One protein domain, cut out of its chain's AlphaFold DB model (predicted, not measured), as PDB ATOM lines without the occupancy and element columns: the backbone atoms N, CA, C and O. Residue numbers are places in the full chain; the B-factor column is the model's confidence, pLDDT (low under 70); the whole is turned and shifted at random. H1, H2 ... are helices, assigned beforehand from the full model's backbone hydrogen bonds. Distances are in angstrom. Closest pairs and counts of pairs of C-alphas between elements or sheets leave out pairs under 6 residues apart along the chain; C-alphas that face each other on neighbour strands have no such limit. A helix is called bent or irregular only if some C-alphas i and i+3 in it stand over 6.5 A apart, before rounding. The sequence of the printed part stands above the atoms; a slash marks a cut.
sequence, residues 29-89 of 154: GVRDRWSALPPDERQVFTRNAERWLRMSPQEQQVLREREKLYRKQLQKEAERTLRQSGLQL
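AT A GLANCE: This is residues 29 to 89 of the 154 residues of an uncharacterized protein of Verrucomicrobia bacterium (UniProt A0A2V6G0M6). Two straight helices, the long H3 and the shorter H2, meet near their ends as an open V, with an empty space between their arms. The short H1 sits at the far end of H2 and folds back beside it, and residues 64 to 89 stick out as the long free arm of the V. The printed part has 61 residues with three named helices, in the order H1, H2, H3, and no named strand; the class is all helix. The whole is extended, with a radius of gyration of the C-alphas of 16.5 A, and its C-alphas span 45 by 31 by 19 A along their three main axes.

IN THESE COORDINATES: Begin with the longest helix, H3, residues 57 to 84. Find C-alpha 57 at (268.128, 487.497, 562.837); from there H3 runs 40.5 A to C-alpha 84 at (244.480, 470.229, 534.788). Before it comes H2, residues 39 to 54, which begins at C-alpha 39 at (238.791, 488.291, 566.543) and is 23.1 A long from first to last C-alpha. H1, residues 30 to 36, is the first helix of the printed part and measures 10.0 A. None of these helices is bent or irregular.

HOW THE PARTS SIT: Start from H3 and look back to H2: the two are close but not clearly touching, and their closest C-alphas, those of Trp 52 and Gln 60, are 7.2 A apart. Their lines stand at a steep tilt of 47 degrees, and they run opposite ways. Their centres are 21.4 A apart. Move on to the other end of H2, where H1 is close but not clearly touching; here the closest C-alphas are those of Trp 34 and Arg 42, 7.0 A apart. H1 and H2 stand at a shallow tilt of 28 degrees and run opposite ways. H1 and H3 are apart. In H1, H2 and H3, every O i to N i+4 pair is within hydrogen-bond range.

THE WHOLE: Look for the two C-alphas farthest apart, those of Arg 54 and Gly 86, at 46.0 A. The first and last printed C-alphas, of Gly 29 and Leu 89, are 27.4 A apart. The printed part has no cut, and both links, H1 to H2 and H2 to H3, are tight, with 2 residues each. Residues 64 to 89, of which 64 to 84 belong to H3, stand free. The mean pLDDT of the printed part is 83.5; the model's confidence is low, under 70, at residues 29 to 34 and at residue 37.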
ATOM      1  N   GLY A  29     245.888 498.007 552.860       56.59
ATOM      2  CA  GLY A  29     247.064 498.104 553.708       56.59
ATOM      3  C   GLY A  29     247.049 497.013 554.775       56.59
ATOM      4  O   GLY A  29     246.020 496.395 555.056       56.59
ATOM      5  N   VAL A  30     248.188 496.778 555.428       57.34
ATOM      6  CA  VAL A  30     248.270 495.834 556.562       57.34
ATOM      7  C   VAL A  30     247.165 496.115 557.598       57.34
ATOM      8  O   VAL A  30     246.585 495.184 558.151       57.34
ATOM      9  N   ARG A  31     246.806 497.395 557.774       61.00
ATOM     10  CA  ARG A  31     245.710 497.873 558.626       61.00
ATOM     11  C   ARG A  31     244.317 497.399 558.182       61.00
ATOM     12  O   ARG A  31     243.525 496.980 559.027       61.00
ATOM     13  N   ASP A  32     244.027 497.421 556.887       60.84
ATOM     14  CA  ASP A  32     242.727 497.009 556.343       60.84
ATOM     15  C   ASP A  32     242.567 495.488 556.434       60.84
ATOM     16  O   ASP A  32     241.524 494.977 556.838       60.84
ATOM     17  N   ARG A  33     243.650 494.751 556.162       64.62
ATOM     18  CA  ARG A  33     243.686 493.286 556.301       64.62
ATOM     19  C   ARG A  33     243.536 492.841 557.749       64.62
ATOM     20  O   ARG A  33     242.804 491.897 558.015       64.62
ATOM     21  N   TRP A  34     244.195 493.530 558.680       66.31
ATOM     22  CA  TRP A  34     244.039 493.297 560.117       66.31
ATOM     23  C   TRP A  34     242.586 493.483 560.569       66.31
ATOM     24  O   TRP A  34     242.037 492.639 561.277       66.31
ATOM     25  N   SER A  35     241.947 494.557 560.104       70.75
ATOM     26  CA  SER A  35     240.558 494.882 560.443       70.75
ATOM     27  C   SER A  35     239.554 493.887 559.843       70.75
ATOM     28  O   SER A  35     238.474 493.707 560.396       70.75
ATOM     29  N   ALA A  36     239.920 493.183 558.768       71.81
ATOM     30  CA  ALA A  36     239.103 492.138 558.152       71.81
ATOM     31  C   ALA A  36     239.252 490.743 558.800       71.81
ATOM     32  O   ALA A  36     238.460 489.851 558.503       71.81
ATOM     33  N   LEU A  37     240.244 490.522 559.676       66.94
ATOM     34  CA  LEU A  37     240.413 489.231 560.357       66.94
ATOM     35  C   LEU A  37     239.356 489.032 561.460       66.94
ATOM     36  O   LEU A  37     239.083 489.986 562.200       66.94
ATOM     37  N   PRO A  38     238.829 487.805 561.649       73.44
ATOM     38  CA  PRO A  38     238.040 487.448 562.828       73.44
ATOM     39  C   PRO A  38     238.812 487.692 564.139       73.44
ATOM     40  O   PRO A  38     240.045 487.580 564.141       73.44
ATOM     41  N   PRO A  39     238.134 487.974 565.268       71.38
ATOM     42  CA  PRO A  39     238.791 488.291 566.543       71.38
ATOM     43  C   PRO A  39     239.818 487.241 567.002       71.38
ATOM     44  O   PRO A  39     240.922 487.596 567.417       71.38
ATOM     45  N   ASP A  40     239.506 485.953 566.849       72.25
ATOM     46  CA  ASP A  40     240.407 484.859 567.241       72.25
ATOM     47  C   ASP A  40     241.677 484.813 566.379       72.25
ATOM     48  O   ASP A  40     242.781 484.547 566.865       72.25
ATOM     49  N   GLU A  41     241.551 485.124 565.086       73.00
ATOM     50  CA  GLU A  41     242.685 485.169 564.161       73.00
ATOM     51  C   GLU A  41     243.596 486.362 564.437       73.00
ATOM     52  O   GLU A  41     244.818 486.242 564.313       73.00
ATOM     53  N   ARG A  42     243.020 487.489 564.871       77.62
ATOM     54  CA  ARG A  42     243.787 488.658 565.313       77.62
ATOM     55  C   ARG A  42     244.698 488.303 566.482       77.62
ATOM     56  O   ARG A  42     245.884 488.613 566.434       77.62
ATOM     57  N   GLN A  43     244.197 487.581 567.486       81.69
ATOM     58  CA  GLN A  43     245.029 487.163 568.620       81.69
ATOM     59  C   GLN A  43     246.179 486.242 568.197       81.69
ATOM     60  O   GLN A  43     247.312 486.410 568.648       81.69
ATOM     61  N   VAL A  44     245.909 485.267 567.322       77.56
ATOM     62  CA  VAL A  44     246.952 484.376 566.788       77.56
ATOM     63  C   VAL A  44     248.006 485.176 566.026       77.56
ATOM     64  O   VAL A  44     249.202 484.934 566.190       77.56
ATOM     65  N   PHE A  45     247.579 486.146 565.219       77.75
ATOM     66  CA  PHE A  45     248.482 487.023 564.488       77.75
ATOM     67  C   PHE A  45     249.354 487.859 565.432       77.75
ATOM     68  O   PHE A  45     250.569 487.869 565.243       77.75
ATOM     69  N   THR A  46     248.783 488.485 566.468       79.50
ATOM     70  CA  THR A  46     249.552 489.252 567.464       79.50
ATOM     71  C   THR A  46     250.602 488.383 568.142       79.50
ATOM     72  O   THR A  46     251.779 488.731 568.128       79.50
ATOM     73  N   ARG A  47     250.217 487.200 568.642       84.62
ATOM     74  CA  ARG A  47     251.159 486.269 569.289       84.62
ATOM     75  C   ARG A  47     252.299 485.855 568.357       84.62
ATOM     76  O   ARG A  47     253.455 485.789 568.771       84.62
ATOM     77  N   ASN A  48     251.995 485.599 567.086       83.94
ATOM     78  CA  ASN A  48     253.013 485.246 566.097       83.94
ATOM     79  C   ASN A  48     253.936 486.425 565.764       83.94
ATOM     80  O   ASN A  48     255.138 486.220 565.600       83.94
ATOM     81  N   ALA A  49     253.397 487.644 565.675       82.44
ATOM     82  CA  ALA A  49     254.173 488.854 565.430       82.44
ATOM     83  C   ALA A  49     255.120 489.156 566.599       82.44
ATOM     84  O   ALA A  49     256.304 489.399 566.384       82.44
ATOM     85  N   GLU A  50     254.636 489.052 567.837       87.06
ATOM     86  CA  GLU A  50     255.472 489.180 569.033       87.06
ATOM     87  C   GLU A  50     256.583 488.130 569.057       87.06
ATOM     88  O   GLU A  50     257.743 488.457 569.308       87.06
ATOM     89  N   ARG A  51     256.257 486.870 568.740       87.00
ATOM     90  CA  ARG A  51     257.254 485.798 568.643       87.00
ATOM     91  C   ARG A  51     258.312 486.121 567.591       87.00
ATOM     92  O   ARG A  51     259.490 485.939 567.862       87.00
ATOM     93  N   TRP A  52     257.905 486.616 566.424       83.75
ATOM     94  CA  TRP A  52     258.818 487.013 565.355       83.75
ATOM     95  C   TRP A  52     259.772 488.131 565.786       83.75
ATOM     96  O   TRP A  52     260.972 488.030 565.553       83.75
ATOM     97  N   LEU A  53     259.258 489.170 566.451       85.00
ATOM     98  CA  LEU A  53     260.071 490.288 566.942       85.00
ATOM     99  C   LEU A  53     261.089 489.860 568.006       85.00
ATOM    100  O   LEU A  53     262.135 490.485 568.133       85.00
ATOM    101  N   ARG A  54     260.792 488.789 568.749       89.38
ATOM    102  CA  ARG A  54     261.700 488.205 569.745       89.38
ATOM    103  C   ARG A  54     262.721 487.225 569.154       89.38
ATOM    104  O   ARG A  54     263.645 486.849 569.865       89.38
ATOM    105  N   MET A  55     262.567 486.789 567.900       89.38
ATOM    106  CA  MET A  55     263.515 485.873 567.250       89.38
ATOM    107  C   MET A  55     264.801 486.590 566.843       89.38
ATOM    108  O   MET A  55     264.766 487.724 566.359       89.38
ATOM    109  N   SER A  56     265.923 485.880 566.937       93.50
ATOM    110  CA  SER A  56     267.206 486.340 566.405       93.50
ATOM    111  C   SER A  56     267.164 486.505 564.875       93.50
ATOM    112  O   SER A  56     266.373 485.843 564.191       93.50
ATOM    113  N   PRO A  57     268.038 487.345 564.289       92.38
ATOM    114  CA  PRO A  57     268.128 487.497 562.837       92.38
ATOM    115  C   PRO A  57     268.357 486.172 562.092       92.38
ATOM    116  O   PRO A  57     267.809 485.968 561.010       92.38
ATOM    117  N   GLN A  58     269.129 485.254 562.678       92.75
ATOM    118  CA  GLN A  58     269.424 483.939 562.111       92.75
ATOM    119  C   GLN A  58     268.175 483.051 562.080       92.75
ATOM    120  O   GLN A  58     267.865 482.455 561.048       92.75
ATOM    121  N   GLU A  59     267.409 483.004 563.171       84.56
ATOM    122  CA  GLU A  59     266.137 482.270 563.210       84.56
ATOM    123  C   GLU A  59     265.133 482.845 562.210       84.56
ATOM    124  O   GLU A  59     264.489 482.099 561.465       84.56
ATOM    125  N   GLN A  60     265.042 484.175 562.133       86.81
ATOM    126  CA  GLN A  60     264.207 484.838 561.139       86.81
ATOM    127  C   GLN A  60     264.628 484.461 559.713       86.81
ATOM    128  O   GLN A  60     263.763 484.214 558.872       86.81
ATOM    129  N   GLN A  61     265.930 484.386 559.426       88.88
ATOM    130  CA  GLN A  61     266.440 484.015 558.106       88.88
ATOM    131  C   GLN A  61     266.043 482.584 557.722       88.88
ATOM    132  O   GLN A  61     265.500 482.377 556.635       88.88
ATOM    133  N   VAL A  62     266.210 481.617 558.630       90.06
ATOM    134  CA  VAL A  62     265.789 480.222 558.406       90.06
ATOM    135  C   VAL A  62     264.296 480.148 558.075       90.06
ATOM    136  O   VAL A  62     263.880 479.422 557.169       90.06
ATOM    137  N   LEU A  63     263.466 480.920 558.778       82.81
ATOM    138  CA  LEU A  63     262.032 480.969 558.503       82.81
ATOM    139  C   LEU A  63     261.707 481.615 557.152       82.81
ATOM    140  O   LEU A  63     260.846 481.102 556.436       82.81
ATOM    141  N   ARG A  64     262.409 482.686 556.761       86.81
ATOM    142  CA  ARG A  64     262.249 483.304 555.430       86.81
ATOM    143  C   ARG A  64     262.615 482.334 554.310       86.81
ATOM    144  O   ARG A  64     261.936 482.300 553.286       86.81
ATOM    145  N   GLU A  65     263.667 481.543 554.490       87.88
ATOM    146  CA  GLU A  65     264.098 480.549 553.504       87.88
ATOM    147  C   GLU A  65     263.089 479.414 553.362       87.88
ATOM    148  O   GLU A  65     262.700 479.070 552.241       87.88
ATOM    149  N   ARG A  66     262.592 478.891 554.488       84.56
ATOM    150  CA  ARG A  66     261.500 477.909 554.499       84.56
ATOM    151  C   ARG A  66     260.264 478.445 553.786       84.56
ATOM    152  O   ARG A  66     259.709 477.757 552.932       84.56
ATOM    153  N   GLU A  67     259.885 479.685 554.071       84.94
ATOM    154  CA  GLU A  67     258.753 480.330 553.411       84.94
ATOM    155  C   GLU A  67     258.982 480.483 551.903       84.94
ATOM    156  O   GLU A  67     258.092 480.206 551.101       84.94
ATOM    157  N   LYS A  68     260.189 480.861 551.472       84.69
ATOM    158  CA  LYS A  68     260.525 480.961 550.044       84.69
ATOM    159  C   LYS A  68     260.364 479.617 549.329       84.69
ATOM    160  O   LYS A  68     259.860 479.585 548.203       84.69
ATOM    161  N   LEU A  69     260.789 478.519 549.954       89.62
ATOM    162  CA  LEU A  69     260.613 477.172 549.406       89.62
ATOM    163  C   LEU A  69     259.136 476.781 549.346       89.62
ATOM    164  O   LEU A  69     258.674 476.320 548.302       89.62
ATOM    165  N   TYR A  70     258.394 477.035 550.423       83.69
ATOM    166  CA  TYR A  70     256.959 476.777 550.492       83.69
ATOM    167  C   TYR A  70     256.192 477.529 549.394       83.69
ATOM    168  O   TYR A  70     255.442 476.921 548.632       83.69
ATOM    169  N   ARG A  71     256.469 478.826 549.203       81.69
ATOM    170  CA  ARG A  71     255.865 479.635 548.127       81.69
ATOM    171  C   ARG A  71     256.120 479.061 546.740       81.69
ATOM    172  O   ARG A  71     255.201 478.990 545.930       81.69
ATOM    173  N   LYS A  72     257.349 478.617 546.464       88.25
ATOM    174  CA  LYS A  72     257.685 477.986 545.178       88.25
ATOM    175  C   LYS A  72     256.911 476.689 544.954       88.25
ATOM    176  O   LYS A  72     256.510 476.412 543.827       88.25
ATOM    177  N   GLN A  73     256.725 475.882 545.996       88.06
ATOM    178  CA  GLN A  73     255.937 474.652 545.901       88.06
ATOM    179  C   GLN A  73     254.466 474.966 545.615       88.06
ATOM    180  O   GLN A  73     253.901 474.403 544.681       88.06
ATOM    181  N   LEU A  74     253.887 475.922 546.345       85.94
ATOM    182  CA  LEU A  74     252.508 476.359 546.140       85.94
ATOM    183  C   LEU A  74     252.257 476.909 544.736       85.94
ATOM    184  O   LEU A  74     251.224 476.614 544.143       85.94
ATOM    185  N   GLN A  75     253.188 477.697 544.197       86.62
ATOM    186  CA  GLN A  75     253.084 478.206 542.832       86.62
ATOM    187  C   GLN A  75     253.040 477.052 541.823       86.62
ATOM    188  O   GLN A  75     252.133 476.986 541.002       86.62
ATOM    189  N   LYS A  76     253.961 476.084 541.934       93.12
ATOM    190  CA  LYS A  76     253.969 474.899 541.062       93.12
ATOM    191  C   LYS A  76     252.671 474.098 541.154       93.12
ATOM    192  O   LYS A  76     252.236 473.529 540.157       93.12
ATOM    193  N   GLU A  77     252.062 474.017 542.331       93.44
ATOM    194  CA  GLU A  77     250.800 473.301 542.509       93.44
ATOM    195  C   GLU A  77     249.606 474.048 541.911       93.44
ATOM    196  O   GLU A  77     248.784 473.436 541.226       93.44
ATOM    197  N   ALA A  78     249.549 475.370 542.085       92.19
ATOM    198  CA  ALA A  78     248.551 476.209 541.429       92.19
ATOM    199  C   ALA A  78     248.658 476.089 539.900       92.19
ATOM    200  O   ALA A  78     247.655 475.884 539.224       92.19
ATOM    201  N   GLU A  79     249.876 476.108 539.352       92.50
ATOM    202  CA  GLU A  79     250.114 475.907 537.919       92.50
ATOM    203  C   GLU A  79     249.668 474.530 537.427       92.50
ATOM    204  O   GLU A  79     249.081 474.422 536.353       92.50
ATOM    205  N   ARG A  80     249.930 473.467 538.197       95.81
ATOM    206  CA  ARG A  80     249.443 472.117 537.871       95.81
ATOM    207  C   ARG A  80     247.921 472.072 537.851       95.81
ATOM    208  O   ARG A  80     247.359 471.550 536.896       95.81
ATOM    209  N   THR A  81     247.283 472.663 538.856       95.50
ATOM    210  CA  THR A  81     245.819 472.741 538.956       95.50
ATOM    211  C   THR A  81     245.235 473.507 537.771       95.50
ATOM    212  O   THR A  81     244.273 473.059 537.159       95.50
ATOM    213  N   LEU A  82     245.858 474.627 537.393       94.75
ATOM    214  CA  LEU A  82     245.439 475.427 536.248       94.75
ATOM    215  C   LEU A  82     245.570 474.664 534.921       94.75
ATOM    216  O   LEU A  82     244.695 474.744 534.068       94.75
ATOM    217  N   ARG A  83     246.647 473.890 534.743       93.69
ATOM    218  CA  ARG A  83     246.802 473.033 533.557       93.69
ATOM    219  C   ARG A  83     245.750 471.925 533.522       93.69
ATOM    220  O   ARG A  83     245.205 471.646 532.462       93.69
ATOM    221  N   GLN A  84     245.468 471.306 534.667       96.19
ATOM    222  CA  GLN A  84     244.480 470.229 534.788       96.19
ATOM    223  C   GLN A  84     243.043 470.714 534.578       96.19
ATOM    224  O   GLN A  84     242.220 469.942 534.098       96.19
ATOM    225  N   SER A  85     242.737 471.973 534.899       93.81
ATOM    226  CA  SER A  85     241.410 472.545 534.653       93.81
ATOM    227  C   SER A  85     241.150 472.881 533.181       93.81
ATOM    228  O   SER A  85     240.019 473.204 532.831       93.81
ATOM    229  N   GLY A  86     242.176 472.833 532.321       94.25
ATOM    230  CA  GLY A  86     242.064 473.182 530.903       94.25
ATOM    231  C   GLY A  86     241.832 474.674 530.640       94.25
ATOM    232  O   GLY A  86     241.591 475.062 529.499       94.25
ATOM    233  N   LEU A  87     241.908 475.523 531.670       93.94
ATOM    234  CA  LEU A  87     241.696 476.959 531.536       93.94
ATOM    235  C   LEU A  87     242.910 477.626 530.883       93.94
ATOM    236  O   LEU A  87     244.048 477.473 531.334       93.94
ATOM    237  N   GLN A  88     242.654 478.442 529.864       92.75
ATOM    238  CA  GLN A  88     243.640 479.361 529.306       92.75
ATOM    239  C   GLN A  88     243.391 480.748 529.890       92.75
ATOM    240  O   GLN A  88     242.384 481.385 529.596       92.75
ATOM    241  N   LEU A  89     244.293 481.190 530.764       93.44
ATOM    242  CA  LEU A  89     244.198 482.479 531.442       93.44
ATOM    243  C   LEU A  89     245.327 483.395 530.981       93.44
ATOM    244  O   LEU A  89     246.470 482.953 530.834       93.44
TER     245      LEU A  89